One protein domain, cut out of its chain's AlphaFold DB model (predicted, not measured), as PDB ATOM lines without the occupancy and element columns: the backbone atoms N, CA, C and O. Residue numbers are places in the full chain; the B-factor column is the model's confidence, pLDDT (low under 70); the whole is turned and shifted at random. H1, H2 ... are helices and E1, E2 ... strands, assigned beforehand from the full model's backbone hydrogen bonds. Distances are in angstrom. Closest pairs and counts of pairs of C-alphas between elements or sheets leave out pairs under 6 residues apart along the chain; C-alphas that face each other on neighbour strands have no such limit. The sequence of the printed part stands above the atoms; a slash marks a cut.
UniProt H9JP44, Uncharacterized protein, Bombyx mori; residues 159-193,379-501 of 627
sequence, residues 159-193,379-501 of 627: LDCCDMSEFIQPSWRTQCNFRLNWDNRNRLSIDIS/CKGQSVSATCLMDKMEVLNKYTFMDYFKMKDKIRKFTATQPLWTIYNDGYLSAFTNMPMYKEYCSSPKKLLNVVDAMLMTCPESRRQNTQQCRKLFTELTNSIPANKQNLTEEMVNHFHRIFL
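Overview. This is residues 159 to 193 and 379 to 501 of the 627 residues of an uncharacterized protein of Bombyx mori (UniProt H9JP44). The long helix H6 runs through the middle of a helical body, with H3, H5 and H8 laid side by side as a row along one side of it, H5 in the middle of that row. On another side of H6 sits a small hairpin of two strands, E1 and E2, with E2 the nearer; H2, with H1 beside it, lies near the first residues of H6, and H7 stands at its last. The printed part has 158 residues, with eight named helices and two named strands in the order H1, E1, E2, H2, H3, H4, H5, H6, H7, H8; the class is mostly helix, and the sheet, of order E1 - E2, is antiparallel. It is compact, with a radius of gyration of the C-alphas of 15.1 A and spans of 46 by 32 by 32 A.

Along the chain. After residues 159 to 169, H1 takes residues 170 to 175, beginning at C-alpha 170 (56.690, 40.385, 212.736). E1 is residues 180 to 183 and E2 residues 187 to 190. Beyond the cut come H2, residues 384 to 392, H3, residues 404 to 417 and 20.3 A long, H4, residues 419 to 422, and H5, residues 425 to 433. H6, residues 443 to 457, is 21.4 A long and begins at C-alpha 443 (77.424, 32.123, 221.183). H7 is residues 468 to 479, 16.5 A, and H8 residues 488 to 500, 17.4 A, ending at C-alpha 500 (69.953, 28.119, 235.172).

Arrangement. H5 is the hub, touching three helices. It forms a helical hairpin with H6, at a shallow tilt of 30 degrees, opposite ways; their closest C-alphas, of Phe 432 and Lys 447, are 5.5 A apart. H5 touches H3 at 18 degrees, a shallow tilt, opposite ways, closest at the C-alphas of Thr 415 and Asn 425, 6.0 A. H5 touches H8 at a shallow tilt of 27 degrees, the same way, closest at the C-alphas of Ser 430 and Phe 500, 6.2 A. H3 and H4 touch only at the corner, with the C-alphas of Thr 415 and Thr 422 closest at 4.5 A. H6, with residue 457 alone, only just touches H7, with 3 pairs of C-alphas within 8 A; the closest, of Met 457 and Leu 477, are 6.8 A apart, and the two are about perpendicular at 74 degrees. The closest C-alphas of E2 and H6, of Leu 188 and Leu 449, are 7.1 A apart. The hairpin E1 and E2 has N 181 and O 189 at 2.8 A and N 187 and O 183 at 2.7 A, within hydrogen-bond range. H1 and H2 only just touch, with 3 pairs of C-alphas within 8 A, the closest those of Trp 172 and Leu 389 at 6.2 A. H1, H2, H3, H5, H6 and H7 have every O i to N i+4 pair within hydrogen-bond range, H8 has 8 of 9, and H4 is too short for such a pair.

Size, cuts and confidence. The C-alphas farthest apart, of Lys 398 and Gln 486, are 46.0 A apart. Residues 194 to 378 are not printed, and C-alphas 193 and 379 are 18.2 A apart across the cut. Of the links that are printed whole, H2 to H3 is long. The mean pLDDT of the printed part is 77.4; residues 478 to 501 are under 70, and H8 has a mean of 42.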
ATOM      1  N   LEU A 159      56.885  30.844 216.690       90.06
ATOM      2  CA  LEU A 159      56.667  32.262 216.978       90.06
ATOM      3  C   LEU A 159      55.313  32.782 216.486       90.06
ATOM      4  O   LEU A 159      54.892  33.846 216.929       90.06
ATOM      5  N   ASP A 160      54.620  32.062 215.603       90.62
ATOM      6  CA  ASP A 160      53.270  32.432 215.167       90.62
ATOM      7  C   ASP A 160      52.212  32.007 216.192       90.62
ATOM      8  O   ASP A 160      51.102  32.529 216.193       90.62
ATOM      9  N   CYS A 161      52.558  31.103 217.112       89.56
ATOM     10  CA  CYS A 161      51.646  30.605 218.137       89.56
ATOM     11  C   CYS A 161      51.581  31.459 219.406       89.56
ATOM     12  O   CYS A 161      50.642  31.293 220.189       89.56
ATOM     13  N   CYS A 162      52.543  32.359 219.616       90.44
ATOM     14  CA  CYS A 162      52.584  33.273 220.752       90.44
ATOM     15  C   CYS A 162      52.848  34.702 220.273       90.44
ATOM     16  O   CYS A 162      53.888  34.972 219.674       90.44
ATOM     17  N   ASP A 163      51.944  35.628 220.583       90.19
ATOM     18  CA  ASP A 163      52.151  37.042 220.285       90.19
ATOM     19  C   ASP A 163      53.243  37.640 221.188       90.19
ATOM     20  O   ASP A 163      53.030  37.939 222.364       90.19
ATOM     21  N   MET A 164      54.433  37.787 220.601       89.56
ATOM     22  CA  MET A 164      55.606  38.461 221.170       89.56
ATOM     23  C   MET A 164      56.078  39.597 220.253       89.56
ATOM     24  O   MET A 164      57.277  39.896 220.175       89.56
ATOM     25  N   SER A 165      55.138  40.200 219.520       88.56
ATOM     26  CA  SER A 165      55.399  41.221 218.503       88.56
ATOM     27  C   SER A 165      56.138  42.447 219.049       88.56
ATOM     28  O   SER A 165      56.880  43.101 218.312       88.56
ATOM     29  N   GLU A 166      56.012  42.732 220.348       88.75
ATOM     30  CA  GLU A 166      56.719  43.835 221.000       88.75
ATOM     31  C   GLU A 166      58.186  43.504 221.351       88.75
ATOM     32  O   GLU A 166      58.980  44.419 221.589       88.75
ATOM     33  N   PHE A 167      58.579  42.222 221.358       91.75
ATOM     34  CA  PHE A 167      59.971  41.786 221.546       91.75
ATOM     35  C   PHE A 167      60.683  41.547 220.209       91.75
ATOM     36  O   PHE A 167      61.766  42.093 219.970       91.75
ATOM     37  N   ILE A 168      60.058  40.761 219.328       93.31
ATOM     38  CA  ILE A 168      60.499  40.505 217.953       93.31
ATOM     39  C   ILE A 168      59.371  40.939 217.020       93.31
ATOM     40  O   ILE A 168      58.337  40.277 216.941       93.31
ATOM     41  N   GLN A 169      59.575  42.031 216.279       91.75
ATOM     42  CA  GLN A 169      58.535  42.525 215.379       91.75
ATOM     43  C   GLN A 169      58.286  41.534 214.227       91.75
ATOM     44  O   GLN A 169      59.251  41.067 213.608       91.75
ATOM     45  N   PRO A 170      57.018  41.259 213.863       89.94
ATOM     46  CA  PRO A 170      56.690  40.385 212.736       89.94
ATOM     47  C   PRO A 170      57.313  40.859 211.414       89.94
ATOM     48  O   PRO A 170      57.766  40.047 210.610       89.94
ATOM     49  N   SER A 171      57.418  42.179 211.225       91.94
ATOM     50  CA  SER A 171      58.059  42.799 210.060       91.94
ATOM     51  C   SER A 171      59.552  42.473 209.950       91.94
ATOM     52  O   SER A 171      60.068  42.326 208.846       91.94
ATOM     53  N   TRP A 172      60.267  42.324 211.070       93.50
ATOM     54  CA  TRP A 172      61.675  41.925 211.050       93.50
ATOM     55  C   TRP A 172      61.827  40.460 210.660       93.50
ATOM     56  O   TRP A 172      62.751  40.118 209.926       93.50
ATOM     57  N   ARG A 173      60.906  39.597 211.108       90.69
ATOM     58  CA  ARG A 173      60.911  38.170 210.758       90.69
ATOM     59  C   ARG A 173      60.720  37.963 209.262       90.69
ATOM     60  O   ARG A 173      61.491  37.221 208.659       90.69
ATOM     61  N   THR A 174      59.756  38.657 208.656       88.62
ATOM     62  CA  THR A 174      59.515  38.577 207.208       88.62
ATOM     63  C   THR A 174      60.668  39.177 206.403       88.62
ATOM     64  O   THR A 174      61.137  38.539 205.467       88.62
ATOM     65  N   GLN A 175      61.199  40.342 206.800       88.50
ATOM     66  CA  GLN A 175      62.338  40.984 206.120       88.50
ATOM     67  C   GLN A 175      63.621  40.149 206.176       88.50
ATOM     68  O   GLN A 175      64.346  40.059 205.189       88.50
ATOM     69  N   CYS A 176      63.914  39.548 207.327       90.12
ATOM     70  CA  CYS A 176      65.123  38.752 207.525       90.12
ATOM     71  C   CYS A 176      64.958  37.282 207.122       90.12
ATOM     72  O   CYS A 176      65.895  36.504 207.298       90.12
ATOM     73  N   ASN A 177      63.771  36.899 206.639       89.56
ATOM     74  CA  ASN A 177      63.360  35.514 206.437       89.56
ATOM     75  C   ASN A 177      63.742  34.609 207.626       89.56
ATOM     76  O   ASN A 177      64.373  33.560 207.482       89.56
ATOM     77  N   PHE A 178      63.445  35.084 208.834       90.19
ATOM     78  CA  PHE A 178      63.746  34.374 210.067       90.19
ATOM     79  C   PHE A 178      62.558  33.498 210.451       90.19
ATOM     80  O   PHE A 178      61.521  34.015 210.876       90.19
ATOM     81  N   ARG A 179      62.741  32.182 210.307       88.94
ATOM     82  CA  ARG A 179      61.765  31.160 210.679       88.94
ATOM     83  C   ARG A 179      62.355  30.160 211.660       88.94
ATOM     84  O   ARG A 179      63.536  29.805 211.558       88.94
ATOM     85  N   LEU A 180      61.531  29.719 212.604       88.81
ATOM     86  CA  LEU A 180      61.875  28.660 213.548       88.81
ATOM     87  C   LEU A 180      61.085  27.387 213.253       88.81
ATOM     88  O   LEU A 180      59.960  27.437 212.767       88.81
ATOM     89  N   ASN A 181      61.674  26.248 213.599       86.31
ATOM     90  CA  ASN A 181      61.021  24.947 213.600       86.31
ATOM     91  C   ASN A 181      61.152  24.308 214.989       86.31
ATOM     92  O   ASN A 181      62.187  24.469 215.644       86.31
ATOM     93  N   TRP A 182      60.120  23.591 215.436       80.81
ATOM     94  CA  TRP A 182      60.110  22.847 216.696       80.81
ATOM     95  C   TRP A 182      60.121  21.340 216.442       80.81
ATOM     96  O   TRP A 182      59.213  20.800 215.813       80.81
ATOM     97  N   ASP A 183      61.116  20.653 217.001       68.88
ATOM     98  CA  ASP A 183      61.176  19.193 217.047       68.88
ATOM     99  C   ASP A 183      61.318  18.702 218.495       68.88
ATOM    100  O   ASP A 183      62.111  19.221 219.277       68.88
ATOM    101  N   ASN A 184      60.596  17.643 218.856       62.34
ATOM    102  CA  ASN A 184      60.640  17.048 220.194       62.34
ATOM    103  C   ASN A 184      62.034  16.521 220.577       62.34
ATOM    104  O   ASN A 184      62.319  16.382 221.767       62.34
ATOM    105  N   ARG A 185      62.904  16.214 219.600       58.75
ATOM    106  CA  ARG A 185      64.291  15.785 219.859       58.75
ATOM    107  C   ARG A 185      65.264  16.962 219.902       58.75
ATOM    108  O   ARG A 185      66.085  17.033 220.815       58.75
ATOM    109  N   ASN A 186      65.164  17.879 218.939       58.75
ATOM    110  CA  ASN A 186      66.143  18.955 218.738       58.75
ATOM    111  C   ASN A 186      65.701  20.344 219.257       58.75
ATOM    112  O   ASN A 186      66.484  21.292 219.204       58.75
ATOM    113  N   ARG A 187      64.486  20.469 219.815       75.75
ATOM    114  CA  ARG A 187      63.830  21.726 220.240       75.75
ATOM    115  C   ARG A 187      63.764  22.753 219.098       75.75
ATOM    116  O   ARG A 187      63.459  22.377 217.968       75.75
ATOM    117  N   LEU A 188      63.986  24.042 219.388       82.69
ATOM    118  CA  LEU A 188      63.984  25.109 218.386       82.69
ATOM    119  C   LEU A 188      65.215  25.031 217.479       82.69
ATOM    120  O   LEU A 188      66.357  25.098 217.940       82.69
ATOM    121  N   SER A 189      64.974  25.006 216.175       84.06
ATOM    122  CA  SER A 189      65.998  25.161 215.143       84.06
ATOM    123  C   SER A 189      65.641  26.312 214.203       84.06
ATOM    124  O   SER A 189      64.471  26.595 213.963       84.06
ATOM    125  N   ILE A 190      66.658  27.015 213.708       85.12
ATOM    126  CA  ILE A 190      66.496  28.063 212.693       85.12
ATOM    127  C   ILE A 190      66.441  27.390 211.325       85.12
ATOM    128  O   ILE A 190      67.379  26.670 210.974       85.12
ATOM    129  N   ASP A 191      65.384  27.663 210.566       81.19
ATOM    130  CA  ASP A 191      65.225  27.168 209.201       81.19
ATOM    131  C   ASP A 191      66.190  27.898 208.245       81.19
ATOM    132  O   ASP A 191      66.268  29.130 208.215       81.19
ATOM    133  N   ILE A 192      66.981  27.122 207.500       69.88
ATOM    134  CA  ILE A 192      68.013  27.606 206.565       69.88
ATOM    135  C   ILE A 192      67.546  27.435 205.105       69.88
ATOM    136  O   ILE A 192      68.134  28.017 204.196       69.88
ATOM    137  N   SER A 193      66.452  26.701 204.876       58.75
ATOM    138  CA  SER A 193      65.993  26.210 203.567       58.75
ATOM    139  C   SER A 193      65.559  27.310 202.591       58.75
ATOM    140  O   SER A 193      65.449  27.068 201.393       58.75
ATOM    141  N   CYS A 379      79.843  24.163 216.349       59.00
ATOM    142  CA  CYS A 379      78.744  25.091 216.527       59.00
ATOM    143  C   CYS A 379      78.335  25.621 215.145       59.00
ATOM    144  O   CYS A 379      79.165  26.136 214.397       59.00
ATOM    145  N   LYS A 380      77.064  25.440 214.788       72.69
ATOM    146  CA  LYS A 380      76.373  26.129 213.708       72.69
ATOM    147  C   LYS A 380      76.635  27.619 213.893       72.69
ATOM    148  O   LYS A 380      76.338  28.198 214.946       72.69
ATOM    149  N   GLY A 381      77.257  28.206 212.876       68.00
ATOM    150  CA  GLY A 381      77.520  29.633 212.811       68.00
ATOM    151  C   GLY A 381      76.230  30.446 212.850       68.00
ATOM    152  O   GLY A 381      75.116  29.921 212.839       68.00
ATOM    153  N   GLN A 382      76.389  31.759 212.906       74.56
ATOM    154  CA  GLN A 382      75.264  32.672 212.792       74.56
ATOM    155  C   GLN A 382      74.678  32.569 211.378       74.56
ATOM    156  O   GLN A 382      75.402  32.783 210.408       74.56
ATOM    157  N   SER A 383      73.395  32.216 211.250       82.94
ATOM    158  CA  SER A 383      72.722  32.263 209.950       82.94
ATOM    159  C   SER A 383      72.570  33.719 209.492       82.94
ATOM    160  O   SER A 383      72.564  34.647 210.311       82.94
ATOM    161  N   VAL A 384      72.429  33.932 208.182       86.31
ATOM    162  CA  VAL A 384      72.163  35.268 207.618       86.31
ATOM    163  C   VAL A 384      70.854  35.827 208.183       86.31
ATOM    164  O   VAL A 384      70.815  36.978 208.613       86.31
ATOM    165  N   SER A 385      69.826  34.980 208.303       87.69
ATOM    166  CA  SER A 385      68.528  35.339 208.884       87.69
ATOM    167  C   SER A 385      68.633  35.769 210.351       87.69
ATOM    168  O   SER A 385      68.106  36.813 210.733       87.69
ATOM    169  N   ALA A 386      69.378  35.026 211.176       89.12
ATOM    170  CA  ALA A 386      69.580  35.370 212.583       89.12
ATOM    171  C   ALA A 386      70.445  36.623 212.752       89.12
ATOM    172  O   ALA A 386      70.201  37.419 213.654       89.12
ATOM    173  N   THR A 387      71.447  36.814 211.887       90.00
ATOM    174  CA  THR A 387      72.269  38.033 211.877       90.00
ATOM    175  C   THR A 387      71.424  39.253 211.562       90.00
ATOM    176  O   THR A 387      71.453  40.206 212.332       90.00
ATOM    177  N   CYS A 388      70.635  39.195 210.488       92.62
ATOM    178  CA  CYS A 388      69.717  40.263 210.108       92.62
ATOM    179  C   CYS A 388      68.742  40.590 211.245       92.62
ATOM    180  O   CYS A 388      68.572  41.755 211.596       92.62
ATOM    181  N   LEU A 389      68.151  39.569 211.877       93.94
ATOM    182  CA  LEU A 389      67.207  39.787 212.968       93.94
ATOM    183  C   LEU A 389      67.874  40.467 214.173       93.94
ATOM    184  O   LEU A 389      67.349  41.444 214.699       93.94
ATOM    185  N   MET A 390      69.034  39.974 214.608       92.94
ATOM    186  CA  MET A 390      69.750  40.552 215.750       92.94
ATOM    187  C   MET A 390      70.267  41.968 215.463       92.94
ATOM    188  O   MET A 390      70.345  42.785 216.383       92.94
ATOM    189  N   ASP A 391      70.594  42.269 214.207       93.75
ATOM    190  CA  ASP A 391      70.949  43.616 213.764       93.75
ATOM    191  C   ASP A 391      69.744  44.566 213.863       93.75
ATOM    192  O   ASP A 391      69.835  45.603 214.512       93.75
ATOM    193  N   LYS A 392      68.566  44.151 213.366       94.62
ATOM    194  CA  LYS A 392      67.294  44.894 213.511       94.62
ATOM    195  C   LYS A 392      66.865  45.081 214.966       94.62
ATOM    196  O   LYS A 392      66.247  46.083 215.312       94.62
ATOM    197  N   MET A 393      67.194  44.125 215.832       93.50
ATOM    198  CA  MET A 393      66.971  44.246 217.274       93.50
ATOM    199  C   MET A 393      67.939  45.230 217.950       93.50
ATOM    200  O   MET A 393      67.693  45.581 219.110       93.50
ATOM    201  N   GLU A 394      68.991  45.659 217.241       94.56
ATOM    202  CA  GLU A 394      70.106  46.506 217.683       94.56
ATOM    203  C   GLU A 394      70.969  45.875 218.780       94.56
ATOM    204  O   GLU A 394      71.649  46.563 219.539       94.56
ATOM    205  N   VAL A 395      70.979  44.543 218.872       93.00
ATOM    206  CA  VAL A 395      71.694  43.807 219.928       93.00
ATOM    207  C   VAL A 395      73.057  43.293 219.480       93.00
ATOM    208  O   VAL A 395      73.695  42.560 220.226       93.00
ATOM    209  N   LEU A 396      73.526  43.650 218.283       89.69
ATOM    210  CA  LEU A 396      74.869  43.311 217.813       89.69
ATOM    211  C   LEU A 396      75.884  44.421 218.135       89.69
ATOM    212  O   LEU A 396      75.565  45.614 218.212       89.69
ATOM    213  N   ASN A 397      77.134  44.009 218.342       87.31
ATOM    214  CA  ASN A 397      78.286  44.899 218.435       87.31
ATOM    215  C   ASN A 397      78.964  45.079 217.061       87.31
ATOM    216  O   ASN A 397      78.620  44.410 216.088       87.31
ATOM    217  N   LYS A 398      80.004  45.923 217.001       83.19
ATOM    218  CA  LYS A 398      80.790  46.186 215.775       83.19
ATOM    219  C   LYS A 398      81.432  44.954 215.119       83.19
ATOM    220  O   LYS A 398      81.915  45.041 213.999       83.19
ATOM    221  N   TYR A 399      81.486  43.828 215.825       79.81
ATOM    222  CA  TYR A 399      82.055  42.570 215.353       79.81
ATOM    223  C   TYR A 399      80.972  41.518 215.081       79.81
ATOM    224  O   TYR A 399      81.292  40.336 214.995       79.81
ATOM    225  N   THR A 400      79.698  41.916 214.970       80.81
ATOM    226  CA  THR A 400      78.535  41.037 214.724       80.81
ATOM    227  C   THR A 400      78.262  39.995 215.817       80.81
ATOM    228  O   THR A 400      77.467  39.076 215.624       80.81
ATOM    229  N   PHE A 401      78.865  40.150 217.000       82.12
ATOM    230  CA  PHE A 401      78.517  39.353 218.176       82.12
ATOM    231  C   PHE A 401      77.397  40.023 218.964       82.12
ATOM    232  O   PHE A 401      77.316  41.249 219.012       82.12
ATOM    233  N   MET A 402      76.576  39.217 219.636       85.06
ATOM    234  CA  MET A 402      75.543  39.737 220.523       85.06
ATOM    235  C   MET A 402      76.167  40.517 221.687       85.06
ATOM    236  O   MET A 402      76.938  39.973 222.483       85.06
ATOM    237  N   ASP A 403      75.813  41.792 221.776       88.75
ATOM    238  CA  ASP A 403      76.163  42.697 222.853       88.75
ATOM    239  C   ASP A 403      75.348  42.354 224.103       88.75
ATOM    240  O   ASP A 403      74.113  42.351 224.116       88.75
ATOM    241  N   TYR A 404      76.073  42.037 225.169       85.81
ATOM    242  CA  TYR A 404      75.500  41.572 226.418       85.81
ATOM    243  C   TYR A 404      74.644  42.626 227.116       85.81
ATOM    244  O   TYR A 404      73.608  42.287 227.689       85.81
ATOM    245  N   PHE A 405      75.066  43.888 227.078       90.62
ATOM    246  CA  PHE A 405      74.346  44.965 227.747       90.62
ATOM    247  C   PHE A 405      73.093  45.323 226.960       90.62
ATOM    248  O   PHE A 405      72.003  45.334 227.529       90.62
ATOM    249  N   LYS A 406      73.222  45.466 225.635       93.81
ATOM    250  CA  LYS A 406      72.077  45.785 224.774       93.81
ATOM    251  C   LYS A 406      70.987  44.718 224.826       93.81
ATOM    252  O   LYS A 406      69.812  45.062 224.917       93.81
ATOM    253  N   MET A 407      71.347  43.430 224.825       92.88
ATOM    254  CA  MET A 407      70.353  42.357 224.944       92.88
ATOM    255  C   MET A 407      69.648  42.378 226.310       92.88
ATOM    256  O   MET A 407      68.428  42.251 226.373       92.88
ATOM    257  N   LYS A 408      70.383  42.594 227.410       92.06
ATOM    258  CA  LYS A 408      69.773  42.725 228.745       92.06
ATOM    259  C   LYS A 408      68.818  43.906 228.834       92.06
ATOM    260  O   LYS A 408      67.737  43.765 229.400       92.06
ATOM    261  N   ASP A 409      69.198  45.045 228.275       93.56
ATOM    262  CA  ASP A 409      68.349  46.233 228.278       93.56
ATOM    263  C   ASP A 409      67.116  46.041 227.395       93.56
ATOM    264  O   ASP A 409      66.027  46.464 227.777       93.56
ATOM    265  N   LYS A 410      67.239  45.310 226.279       94.19
ATOM    266  CA  LYS A 410      66.094  44.907 225.454       94.19
ATOM    267  C   LYS A 410      65.104  44.038 226.236       94.19
ATOM    268  O   LYS A 410      63.911  44.328 226.209       94.19
ATOM    269  N   ILE A 411      65.598  43.024 226.957       93.19
ATOM    270  CA  ILE A 411      64.774  42.152 227.816       93.19
ATOM    271  C   ILE A 411      64.055  42.991 228.877       93.19
ATOM    272  O   ILE A 411      62.831  42.943 228.956       93.19
ATOM    273  N   ARG A 412      64.794  43.824 229.625       93.12
ATOM    274  CA  ARG A 412      64.226  44.683 230.677       93.12
ATOM    275  C   ARG A 412      63.170  45.633 230.134       93.12
ATOM    276  O   ARG A 412      62.110  45.765 230.738       93.12
ATOM    277  N   LYS A 413      63.449  46.284 228.999       93.50
ATOM    278  CA  LYS A 413      62.523  47.219 228.354       93.50
ATOM    279  C   LYS A 413      61.225  46.515 227.974       93.50
ATOM    280  O   LYS A 413      60.165  47.020 228.316       93.50
ATOM    281  N   PHE A 414      61.310  45.340 227.350       92.94
ATOM    282  CA  PHE A 414      60.136  44.541 227.000       92.94
ATOM    283  C   PHE A 414      59.316  44.148 228.235       92.94
ATOM    284  O   PHE A 414      58.110  44.375 228.277       92.94
ATOM    285  N   THR A 415      59.961  43.616 229.276       90.94
ATOM    286  CA  THR A 415      59.257  43.185 230.492       90.94
ATOM    287  C   THR A 415      58.718  44.343 231.326       90.94
ATOM    288  O   THR A 415      57.757  44.153 232.061       90.94
ATOM    289  N   ALA A 416      59.314  45.533 231.230       89.81
ATOM    290  CA  ALA A 416      58.818  46.731 231.899       89.81
ATOM    291  C   ALA A 416      57.579  47.306 231.198       89.81
ATOM    292  O   ALA A 416      56.691  47.827 231.865       89.81
ATOM    293  N   THR A 417      57.498  47.200 229.867       87.38
ATOM    294  CA  THR A 417      56.342  47.692 229.100       87.38
ATOM    295  C   THR A 417      55.194  46.688 229.023       87.38
ATOM    296  O   THR A 417      54.090  47.072 228.655       87.38
ATOM    297  N   GLN A 418      55.432  45.413 229.353       87.00
ATOM    298  CA  GLN A 418      54.448  44.335 229.243       87.00
ATOM    299  C   GLN A 418      54.203  43.657 230.607       87.00
ATOM    300  O   GLN A 418      54.929  42.722 230.957       87.00
ATOM    301  N   PRO A 419      53.156  44.059 231.360       84.50
ATOM    302  CA  PRO A 419      52.894  43.585 232.726       84.50
ATOM    303  C   PRO A 419      52.793  42.059 232.860       84.50
ATOM    304  O   PRO A 419      53.258  41.475 233.836       84.50
ATOM    305  N   LEU A 420      52.223  41.395 231.845       84.00
ATOM    306  CA  LEU A 420      52.058  39.935 231.812       84.00
ATOM    307  C   LEU A 420      53.394  39.177 231.763       84.00
ATOM    308  O   LEU A 420      53.455  38.004 232.118       84.00
ATOM    309  N   TRP A 421      54.461  39.846 231.326       83.69
ATOM    310  CA  TRP A 421      55.788  39.267 231.139       83.69
ATOM    311  C   TRP A 421      56.771  39.691 232.240       83.69
ATOM    312  O   TRP A 421      57.831  39.079 232.375       83.69
ATOM    313  N   THR A 422      56.426  40.700 233.051       85.12
ATOM    314  CA  THR A 422      57.291  41.273 234.096       85.12
ATOM    315  C   THR A 422      57.735  40.241 235.128       85.12
ATOM    316  O   THR A 422      58.904  40.223 235.511       85.12
ATOM    317  N   ILE A 423      56.836  39.332 235.518       82.69
ATOM    318  CA  ILE A 423      57.113  38.271 236.500       82.69
ATOM    319  C   ILE A 423      58.223  37.304 236.055       82.69
ATOM    320  O   ILE A 423      58.813  36.614 236.881       82.69
ATOM    321  N   TYR A 424      58.539  37.276 234.759       83.38
ATOM    322  CA  TYR A 424      59.540  36.387 234.175       83.38
ATOM    323  C   TYR A 424      60.845  37.100 233.802       83.38
ATOM    324  O   TYR A 424      61.734  36.459 233.244       83.38
ATOM    325  N   ASN A 425      61.005  38.392 234.122       85.38
ATOM    326  CA  ASN A 425      62.214  39.160 233.793       85.38
ATOM    327  C   ASN A 425      63.500  38.454 234.247       85.38
ATOM    328  O   ASN A 425      64.423  38.262 233.453       85.38
ATOM    329  N   ASP A 426      63.534  37.998 235.497       76.38
ATOM    330  CA  ASP A 426      64.699  37.296 236.035       76.38
ATOM    331  C   ASP A 426      64.903  35.942 235.346       76.38
ATOM    332  O   ASP A 426      66.040  35.542 235.105       76.38
ATOM    333  N   GLY A 427      63.818  35.282 234.932       76.25
ATOM    334  CA  GLY A 427      63.850  34.066 234.118       76.25
ATOM    335  C   GLY A 427      64.481  34.289 232.741       76.25
ATOM    336  O   GLY A 427      65.344  33.512 232.339       76.25
ATOM    337  N   TYR A 428      64.132  35.372 232.043       86.31
ATOM    338  CA  TYR A 428      64.692  35.697 230.723       86.31
ATOM    339  C   TYR A 428      66.146  36.155 230.803       86.31
ATOM    340  O   TYR A 428      66.980  35.720 230.005       86.31
ATOM    341  N   LEU A 429      66.485  36.981 231.797       83.06
ATOM    342  CA  LEU A 429      67.871  37.362 232.060       83.06
ATOM    343  C   LEU A 429      68.711  36.134 232.415       83.06
ATOM    344  O   LEU A 429      69.822  35.990 231.912       83.06
ATOM    345  N   SER A 430      68.163  35.226 233.220       74.94
ATOM    346  CA  SER A 430      68.787  33.956 233.576       74.94
ATOM    347  C   SER A 430      68.986  33.056 232.350       74.94
ATOM    348  O   SER A 430      70.098  32.581 232.124       74.94
ATOM    349  N   ALA A 431      67.975  32.904 231.488       78.19
ATOM    350  CA  ALA A 431      68.075  32.143 230.239       78.19
ATOM    351  C   ALA A 431      69.137  32.706 229.281       78.19
ATOM    352  O   ALA A 431      69.838  31.956 228.591       78.19
ATOM    353  N   PHE A 432      69.307  34.029 229.283       81.50
ATOM    354  CA  PHE A 432      70.351  34.711 228.531       81.50
ATOM    355  C   PHE A 432      71.764  34.478 229.102       81.50
ATOM    356  O   PHE A 432      72.730  34.356 228.340       81.50
ATOM    357  N   THR A 433      71.916  34.444 230.431       71.38
ATOM    358  CA  THR A 433      73.232  34.374 231.089       71.38
ATOM    359  C   THR A 433      73.743  32.966 231.356       71.38
ATOM    360  O   THR A 433      74.958  32.776 231.408       71.38
ATOM    361  N   ASN A 434      72.849  31.999 231.548       64.56
ATOM    362  CA  ASN A 434      73.191  30.704 232.127       64.56
ATOM    363  C   ASN A 434      73.425  29.591 231.092       64.56
ATOM    364  O   ASN A 434      73.413  29.812 229.878       64.56
ATOM    365  N   MET A 435      73.766  28.396 231.601       49.84
ATOM    366  CA  MET A 435      74.289  27.271 230.818       49.84
ATOM    367  C   MET A 435      73.349  26.906 229.654       49.84
ATOM    368  O   MET A 435      72.130  26.914 229.810       49.84
ATOM    369  N   PRO A 436      73.883  26.609 228.463       54.59
ATOM    370  CA  PRO A 436      73.063  26.717 227.269       54.59
ATOM    371  C   PRO A 436      72.317  25.444 226.875       54.59
ATOM    372  O   PRO A 436      72.912  24.363 226.845       54.59
ATOM    373  N   MET A 437      71.061  25.618 226.445       58.72
ATOM    374  CA  MET A 437      70.229  24.547 225.890       58.72
ATOM    375  C   MET A 437      70.616  24.232 224.436       58.72
ATOM    376  O   MET A 437      70.817  23.074 224.085       58.72
ATOM    377  N   TYR A 438      70.873  25.260 223.624       70.25
ATOM    378  CA  TYR A 438      71.190  25.135 222.193       70.25
ATOM    379  C   TYR A 438      72.693  24.963 221.930       70.25
ATOM    380  O   TYR A 438      73.371  25.854 221.410       70.25
ATOM    381  N   LYS A 439      73.268  23.828 222.353       61.84
ATOM    382  CA  LYS A 439      74.727  23.579 222.292       61.84
ATOM    383  C   LYS A 439      75.298  23.569 220.875       61.84
ATOM    384  O   LYS A 439      76.469  23.898 220.702       61.84
ATOM    385  N   GLU A 440      74.467  23.229 219.900       65.88
ATOM    386  CA  GLU A 440      74.801  23.211 218.483       65.88
ATOM    387  C   GLU A 440      74.976  24.592 217.860       65.88
ATOM    388  O   GLU A 440      75.568  24.648 216.803       65.88
ATOM    389  N   TYR A 441      74.522  25.693 218.464       68.88
ATOM    390  CA  TYR A 441      74.695  27.034 217.897       68.88
ATOM    391  C   TYR A 441      75.896  27.765 218.513       68.88
ATOM    392  O   TYR A 441      76.281  27.533 219.661       68.88
ATOM    393  N   CYS A 442      76.531  28.666 217.759       72.69
ATOM    394  CA  CYS A 442      77.583  29.524 218.307       72.69
ATOM    395  C   CYS A 442      76.982  30.601 219.237       72.69
ATOM    396  O   CYS A 442      75.772  30.815 219.258       72.69
ATOM    397  N   SER A 443      77.824  31.268 220.042       72.50
ATOM    398  CA  SER A 443      77.424  32.123 221.183       72.50
ATOM    399  C   SER A 443      76.194  33.024 220.949       72.50
ATOM    400  O   SER A 443      75.310  33.039 221.802       72.50
ATOM    401  N   SER A 444      76.098  33.740 219.819       81.75
ATOM    402  CA  SER A 444      75.004  34.698 219.572       81.75
ATOM    403  C   SER A 444      73.648  34.027 219.259       81.75
ATOM    404  O   SER A 444      72.730  34.224 220.056       81.75
ATOM    405  N   PRO A 445      73.480  33.187 218.203       81.50
ATOM    406  CA  PRO A 445      72.195  32.510 217.959       81.50
ATOM    407  C   PRO A 445      71.731  31.655 219.133       81.50
ATOM    408  O   PRO A 445      70.557  31.622 219.469       81.50
ATOM    409  N   LYS A 446      72.673  31.000 219.806       81.31
ATOM    410  CA  LYS A 446      72.421  30.171 220.983       81.31
ATOM    411  C   LYS A 446      71.768  30.935 222.130       81.31
ATOM    412  O   LYS A 446      70.841  30.435 222.759       81.31
ATOM    413  N   LYS A 447      72.260  32.144 222.406       84.00
ATOM    414  CA  LYS A 447      71.698  33.022 223.438       84.00
ATOM    415  C   LYS A 447      70.341  33.578 223.026       84.00
ATOM    416  O   LYS A 447      69.465  33.665 223.878       84.00
ATOM    417  N   LEU A 448      70.155  33.895 221.743       89.31
ATOM    418  CA  LEU A 448      68.850  34.290 221.211       89.31
ATOM    419  C   LEU A 448      67.818  33.169 221.402       89.31
ATOM    420  O   LEU A 448      66.769  33.408 221.987       89.31
ATOM    421  N   LEU A 449      68.143  31.947 220.971       88.19
ATOM    422  CA  LEU A 449      67.247  30.792 221.066       88.19
ATOM    423  C   LEU A 449      66.903  30.442 222.515       88.19
ATOM    424  O   LEU A 449      65.744  30.181 222.799       88.19
ATOM    425  N   ASN A 450      67.863  30.508 223.446       85.31
ATOM    426  CA  ASN A 450      67.584  30.320 224.876       85.31
ATOM    427  C   ASN A 450      66.501  31.289 225.392       85.31
ATOM    428  O   ASN A 450      65.635  30.887 226.165       85.31
ATOM    429  N   VAL A 451      66.581  32.564 225.001       88.75
ATOM    430  CA  VAL A 451      65.620  33.592 225.428       88.75
ATOM    431  C   VAL A 451      64.266  33.359 224.762       88.75
ATOM    432  O   VAL A 451      63.256  33.338 225.453       88.75
ATOM    433  N   VAL A 452      64.247  33.115 223.450       91.25
ATOM    434  CA  VAL A 452      63.012  32.856 222.691       91.25
ATOM    435  C   VAL A 452      62.274  31.619 223.209       91.25
ATOM    436  O   VAL A 452      61.063  31.660 223.394       91.25
ATOM    437  N   ASP A 453      62.996  30.542 223.503       86.88
ATOM    438  CA  ASP A 453      62.446  29.316 224.086       86.88
ATOM    439  C   ASP A 453      61.815  29.565 225.458       86.88
ATOM    440  O   ASP A 453      60.682  29.162 225.712       86.88
ATOM    441  N   ALA A 454      62.515  30.303 226.328       85.44
ATOM    442  CA  ALA A 454      61.975  30.675 227.628       85.44
ATOM    443  C   ALA A 454      60.670  31.469 227.484       85.44
ATOM    444  O   ALA A 454      59.718  31.177 228.199       85.44
ATOM    445  N   MET A 455      60.608  32.411 226.537       88.75
ATOM    446  CA  MET A 455      59.420  33.232 226.290       88.75
ATOM    447  C   MET A 455      58.258  32.440 225.667       88.75
ATOM    448  O   MET A 455      57.106  32.660 226.031       88.75
ATOM    449  N   LEU A 456      58.534  31.480 224.779       88.31
ATOM    450  CA  LEU A 456      57.508  30.582 224.236       88.31
ATOM    451  C   LEU A 456      56.907  29.690 225.329       88.31
ATOM    452  O   LEU A 456      55.690  29.533 225.398       88.31
ATOM    453  N   MET A 457      57.744  29.156 226.220       82.69
ATOM    454  CA  MET A 457      57.305  28.309 227.334       82.69
ATOM    455  C   MET A 457      56.444  29.067 228.352       82.69
ATOM    456  O   MET A 457      55.483  28.512 228.880       82.69
ATOM    457  N   THR A 458      56.763  30.332 228.632       85.25
ATOM    458  CA  THR A 458      56.029  31.187 229.585       85.25
ATOM    459  C   THR A 458      54.923  32.018 228.935       85.25
ATOM    460  O   THR A 458      54.320  32.854 229.612       85.25
ATOM    461  N   CYS A 459      54.628  31.793 227.649       87.94
ATOM    462  CA  CYS A 459      53.639  32.563 226.904       87.94
ATOM    463  C   CYS A 459      52.268  32.556 227.610       87.94
ATOM    464  O   CYS A 459      51.683  31.473 227.764       87.94
ATOM    465  N   PRO A 460      51.724  33.722 228.021       86.62
ATOM    466  CA  PRO A 460      50.410  33.818 228.651       86.62
ATOM    467  C   PRO A 460      49.308  33.301 227.729       86.62
ATOM    468  O   PRO A 460      49.330  33.582 226.534       86.62
ATOM    469  N   GLU A 461      48.308  32.607 228.274       84.31
ATOM    470  CA  GLU A 461      47.202  32.044 227.480       84.31
ATOM    471  C   GLU A 461      46.467  33.093 226.639       84.31
ATOM    472  O   GLU A 461      46.108  32.817 225.498       84.31
ATOM    473  N   SER A 462      46.335  34.322 227.150       86.38
ATOM    474  CA  SER A 462      45.720  35.450 226.438       86.38
ATOM    475  C   SER A 462      46.486  35.911 225.193       86.38
ATOM    476  O   SER A 462      45.914  36.599 224.354       86.38
ATOM    477  N   ARG A 463      47.768  35.551 225.066       87.25
ATOM    478  CA  ARG A 463      48.630  35.875 223.917       87.25
ATOM    479  C   ARG A 463      48.846  34.671 222.991       87.25
ATOM    480  O   ARG A 463      49.567  34.789 222.002       87.25
ATOM    481  N   ARG A 464      48.246  33.511 223.287       90.50
ATOM    482  CA  ARG A 464      48.357  32.306 222.452       90.50
ATOM    483  C   ARG A 464      47.335  32.337 221.322       90.50
ATOM    484  O   ARG A 464      46.161  32.624 221.545       90.50
ATOM    485  N   GLN A 465      47.761  31.958 220.121       88.44
ATOM    486  CA  GLN A 465      46.832  31.747 219.012       88.44
ATOM    487  C   GLN A 465      45.969  30.510 219.262       88.44
ATOM    488  O   GLN A 465      46.464  29.430 219.596       88.44
ATOM    489  N   ASN A 466      44.661  30.653 219.057       83.62
ATOM    490  CA  ASN A 466      43.691  29.605 219.359       83.62
ATOM    491  C   ASN A 466      43.459  28.646 218.177       83.62
ATOM    492  O   ASN A 466      42.326  28.414 217.761       83.62
ATOM    493  N   THR A 467      44.533  28.081 217.628       85.94
ATOM    494  CA  THR A 467      44.466  27.089 216.544       85.94
ATOM    495  C   THR A 467      44.795  25.692 217.065       85.94
ATOM    496  O   THR A 467      45.542  25.525 218.033       85.94
ATOM    497  N   GLN A 468      44.258  24.652 216.422       79.62
ATOM    498  CA  GLN A 468      44.533  23.260 216.800       79.62
ATOM    499  C   GLN A 468      46.038  22.936 216.752       79.62
ATOM    500  O   GLN A 468      46.552  22.227 217.617       79.62
ATOM    501  N   GLN A 469      46.750  23.508 215.780       80.25
ATOM    502  CA  GLN A 469      48.194  23.354 215.611       80.25
ATOM    503  C   GLN A 469      48.983  23.992 216.766       80.25
ATOM    504  O   GLN A 469      49.865  23.345 217.329       80.25
ATOM    505  N   CYS A 470      48.616  25.205 217.197       84.56
ATOM    506  CA  CYS A 470      49.266  25.859 218.334       84.56
ATOM    507  C   CYS A 470      48.951  25.171 219.666       84.56
ATOM    508  O   CYS A 470      49.844  24.998 220.492       84.56
ATOM    509  N   ARG A 471      47.719  24.676 219.864       82.62
ATOM    510  CA  ARG A 471      47.387  23.859 221.047       82.62
ATOM    511  C   ARG A 471      48.247  22.592 221.118       82.62
ATOM    512  O   ARG A 471      48.723  22.238 222.198       82.62
ATOM    513  N   LYS A 472      48.482  21.933 219.976       81.25
ATOM    514  CA  LYS A 472      49.373  20.768 219.885       81.25
ATOM    515  C   LYS A 472      50.817  21.139 220.238       81.25
ATOM    516  O   LYS A 472      51.398  20.475 221.090       81.25
ATOM    517  N   LEU A 473      51.348  22.233 219.680       83.69
ATOM    518  CA  LEU A 473      52.688  22.741 220.003       83.69
ATOM    519  C   LEU A 473      52.855  23.005 221.508       83.69
ATOM    520  O   LEU A 473      53.808  22.521 222.109       83.69
ATOM    521  N   PHE A 474      51.922  23.718 222.148       83.12
ATOM    522  CA  PHE A 474      52.006  23.987 223.592       83.12
ATOM    523  C   PHE A 474      51.876  22.720 224.446       83.12
ATOM    524  O   PHE A 474      52.499  22.623 225.504       83.12
ATOM    525  N   THR A 475      51.121  21.723 223.979       78.94
ATOM    526  CA  THR A 475      51.048  20.406 224.632       78.94
ATOM    527  C   THR A 475      52.393  19.678 224.543       78.94
ATOM    528  O   THR A 475      52.872  19.141 225.539       78.94
ATOM    529  N   GLU A 476      53.046  19.700 223.379       74.25
ATOM    530  CA  GLU A 476      54.380  19.121 223.166       74.25
ATOM    531  C   GLU A 476      55.464  19.841 223.982       74.25
ATOM    532  O   GLU A 476      56.253  19.186 224.666       74.25
ATOM    533  N   LEU A 477      55.447  21.178 223.999       74.62
ATOM    534  CA  LEU A 477      56.317  22.013 224.833       74.62
ATOM    535  C   LEU A 477      56.192  21.635 226.315       74.62
ATOM    536  O   LEU A 477      57.200  21.374 226.973       74.62
ATOM    537  N   THR A 478      54.962  21.506 226.818       69.75
ATOM    538  CA  THR A 478      54.690  21.127 228.214       69.75
ATOM    539  C   THR A 478      55.180  19.708 228.528       69.75
ATOM    540  O   THR A 478      55.781  19.476 229.575       69.75
ATOM    541  N   ASN A 479      54.991  18.761 227.607       64.69
ATOM    542  CA  ASN A 479      55.405  17.364 227.781       64.69
ATOM    543  C   ASN A 479      56.922  17.146 227.645       64.69
ATOM    544  O   ASN A 479      57.439  16.127 228.102       64.69
ATOM    545  N   SER A 480      57.644  18.088 227.030       60.16
ATOM    546  CA  SER A 480      59.110  18.058 226.923       60.16
ATOM    547  C   SER A 480      59.830  18.397 228.244       60.16
ATOM    548  O   SER A 480      61.047  18.224 228.358       60.16
ATOM    549  N   ILE A 481      59.083  18.837 229.264       54.75
ATOM    550  CA  ILE A 481      59.574  19.101 230.619       54.75
ATOM    551  C   ILE A 481      59.646  17.762 231.386       54.75
ATOM    552  O   ILE A 481      58.641  17.054 231.469       54.75
ATOM    553  N   PRO A 482      60.799  17.372 231.974       39.09
ATOM    554  CA  PRO A 482      60.918  16.123 232.726       39.09
ATOM    555  C   PRO A 482      59.863  16.024 233.837       39.09
ATOM    556  O   PRO A 482      59.806  16.879 234.721       39.09
ATOM    557  N   ALA A 483      59.056  14.960 233.790       32.75
ATOM    558  CA  ALA A 483      57.855  14.715 234.591       32.75
ATOM    559  C   ALA A 483      58.117  14.489 236.092       32.75
ATOM    560  O   ALA A 483      57.863  13.407 236.626       32.75
ATOM    561  N   ASN A 484      58.607  15.502 236.803       35.12
ATOM    562  CA  ASN A 484      58.602  15.479 238.256       35.12
ATOM    563  C   ASN A 484      57.948  16.743 238.822       35.12
ATOM    564  O   ASN A 484      58.606  17.765 238.990       35.12
ATOM    565  N   LYS A 485      56.674  16.537 239.186       35.97
ATOM    566  CA  LYS A 485      55.787  17.298 240.075       35.97
ATOM    567  C   LYS A 485      54.841  18.326 239.445       35.97
ATOM    568  O   LYS A 485      55.117  19.007 238.466       35.97
ATOM    569  N   GLN A 486      53.630  18.259 239.991       37.72
ATOM    570  CA  GLN A 486      52.445  19.032 239.676       37.72
ATOM    571  C   GLN A 486      52.507  20.307 240.519       37.72
ATOM    572  O   GLN A 486      52.321  20.218 241.730       37.72
ATOM    573  N   ASN A 487      52.819  21.440 239.888       35.03
ATOM    574  CA  ASN A 487      52.266  22.780 240.142       35.03
ATOM    575  C   ASN A 487      52.953  23.784 239.196       35.03
ATOM    576  O   ASN A 487      54.017  24.328 239.478       35.03
ATOM    577  N   LEU A 488      52.344  23.990 238.024       44.69
ATOM    578  CA  LEU A 488      53.008  24.532 236.833       44.69
ATOM    579  C   LEU A 488      53.530  25.977 236.929       44.69
ATOM    580  O   LEU A 488      54.426  26.317 236.170       44.69
ATOM    581  N   THR A 489      53.038  26.838 237.818       45.38
ATOM    582  CA  THR A 489      53.425  28.265 237.816       45.38
ATOM    583  C   THR A 489      54.639  28.570 238.692       45.38
ATOM    584  O   THR A 489      55.596  29.190 238.230       45.38
ATOM    585  N   GLU A 490      54.661  28.085 239.932       38.91
ATOM    586  CA  GLU A 490      55.799  28.273 240.846       38.91
ATOM    587  C   GLU A 490      56.948  27.305 240.517       38.91
ATOM    588  O   GLU A 490      58.133  27.618 240.679       38.91
ATOM    589  N   GLU A 491      56.608  26.127 239.984       39.84
ATOM    590  CA  GLU A 491      57.575  25.098 239.630       39.84
ATOM    591  C   GLU A 491      58.203  25.323 238.248       39.84
ATOM    592  O   GLU A 491      59.340  24.914 238.074       39.84
ATOM    593  N   MET A 492      57.583  26.063 237.312       42.69
ATOM    594  CA  MET A 492      58.273  26.537 236.095       42.69
ATOM    595  C   MET A 492      59.362  27.555 236.428       42.69
ATOM    596  O   MET A 492      60.484  27.428 235.944       42.69
ATOM    597  N   VAL A 493      59.075  28.528 237.301       43.97
ATOM    598  CA  VAL A 493      60.083  29.493 237.774       43.97
ATOM    599  C   VAL A 493      61.189  28.768 238.545       43.97
ATOM    600  O   VAL A 493      62.367  29.031 238.301       43.97
ATOM    601  N   ASN A 494      60.839  27.781 239.383       41.16
ATOM    602  CA  ASN A 494      61.816  26.932 240.075       41.16
ATOM    603  C   ASN A 494      62.557  25.950 239.145       41.16
ATOM    604  O   ASN A 494      63.712  25.615 239.402       41.16
ATOM    605  N   HIS A 495      61.943  25.499 238.055       44.56
ATOM    606  CA  HIS A 495      62.560  24.672 237.019       44.56
ATOM    607  C   HIS A 495      63.575  25.497 236.231       44.56
ATOM    608  O   HIS A 495      64.706  25.056 236.042       44.56
ATOM    609  N   PHE A 496      63.237  26.744 235.897       46.97
ATOM    610  CA  PHE A 496      64.180  27.709 235.346       46.97
ATOM    611  C   PHE A 496      65.271  28.083 236.356       46.97
ATOM    612  O   PHE A 496      66.435  28.157 235.977       46.97
ATOM    613  N   HIS A 497      64.962  28.205 237.652       39.28
ATOM    614  CA  HIS A 497      65.986  28.357 238.692       39.28
ATOM    615  C   HIS A 497      66.903  27.127 238.777       39.28
ATOM    616  O   HIS A 497      68.104  27.292 238.940       39.28
ATOM    617  N   ARG A 498      66.398  25.899 238.607       41.28
ATOM    618  CA  ARG A 498      67.215  24.667 238.635       41.28
ATOM    619  C   ARG A 498      68.028  24.428 237.362       41.28
ATOM    620  O   ARG A 498      69.110  23.860 237.449       41.28
ATOM    621  N   ILE A 499      67.524  24.831 236.197       42.41
ATOM    622  CA  ILE A 499      68.242  24.715 234.916       42.41
ATOM    623  C   ILE A 499      69.323  25.791 234.798       42.41
ATOM    624  O   ILE A 499      70.370  25.550 234.195       42.41
ATOM    625  N   PHE A 500      69.097  26.964 235.392       38.44
ATOM    626  CA  PHE A 500      69.953  28.119 235.172       38.44
ATOM    627  C   PHE A 500      70.787  28.566 236.387       38.44
ATOM    628  O   PHE A 500      71.801  29.226 236.188       38.44
ATOM    629  N   LEU A 501      70.486  28.160 237.625       32.62
ATOM    630  CA  LEU A 501      71.395  28.367 238.761       32.62
ATOM    631  C   LEU A 501      72.265  27.121 238.964       32.62
ATOM    632  O   LEU A 501      71.771  26.037 239.268       32.62
TER     633      LEU A 501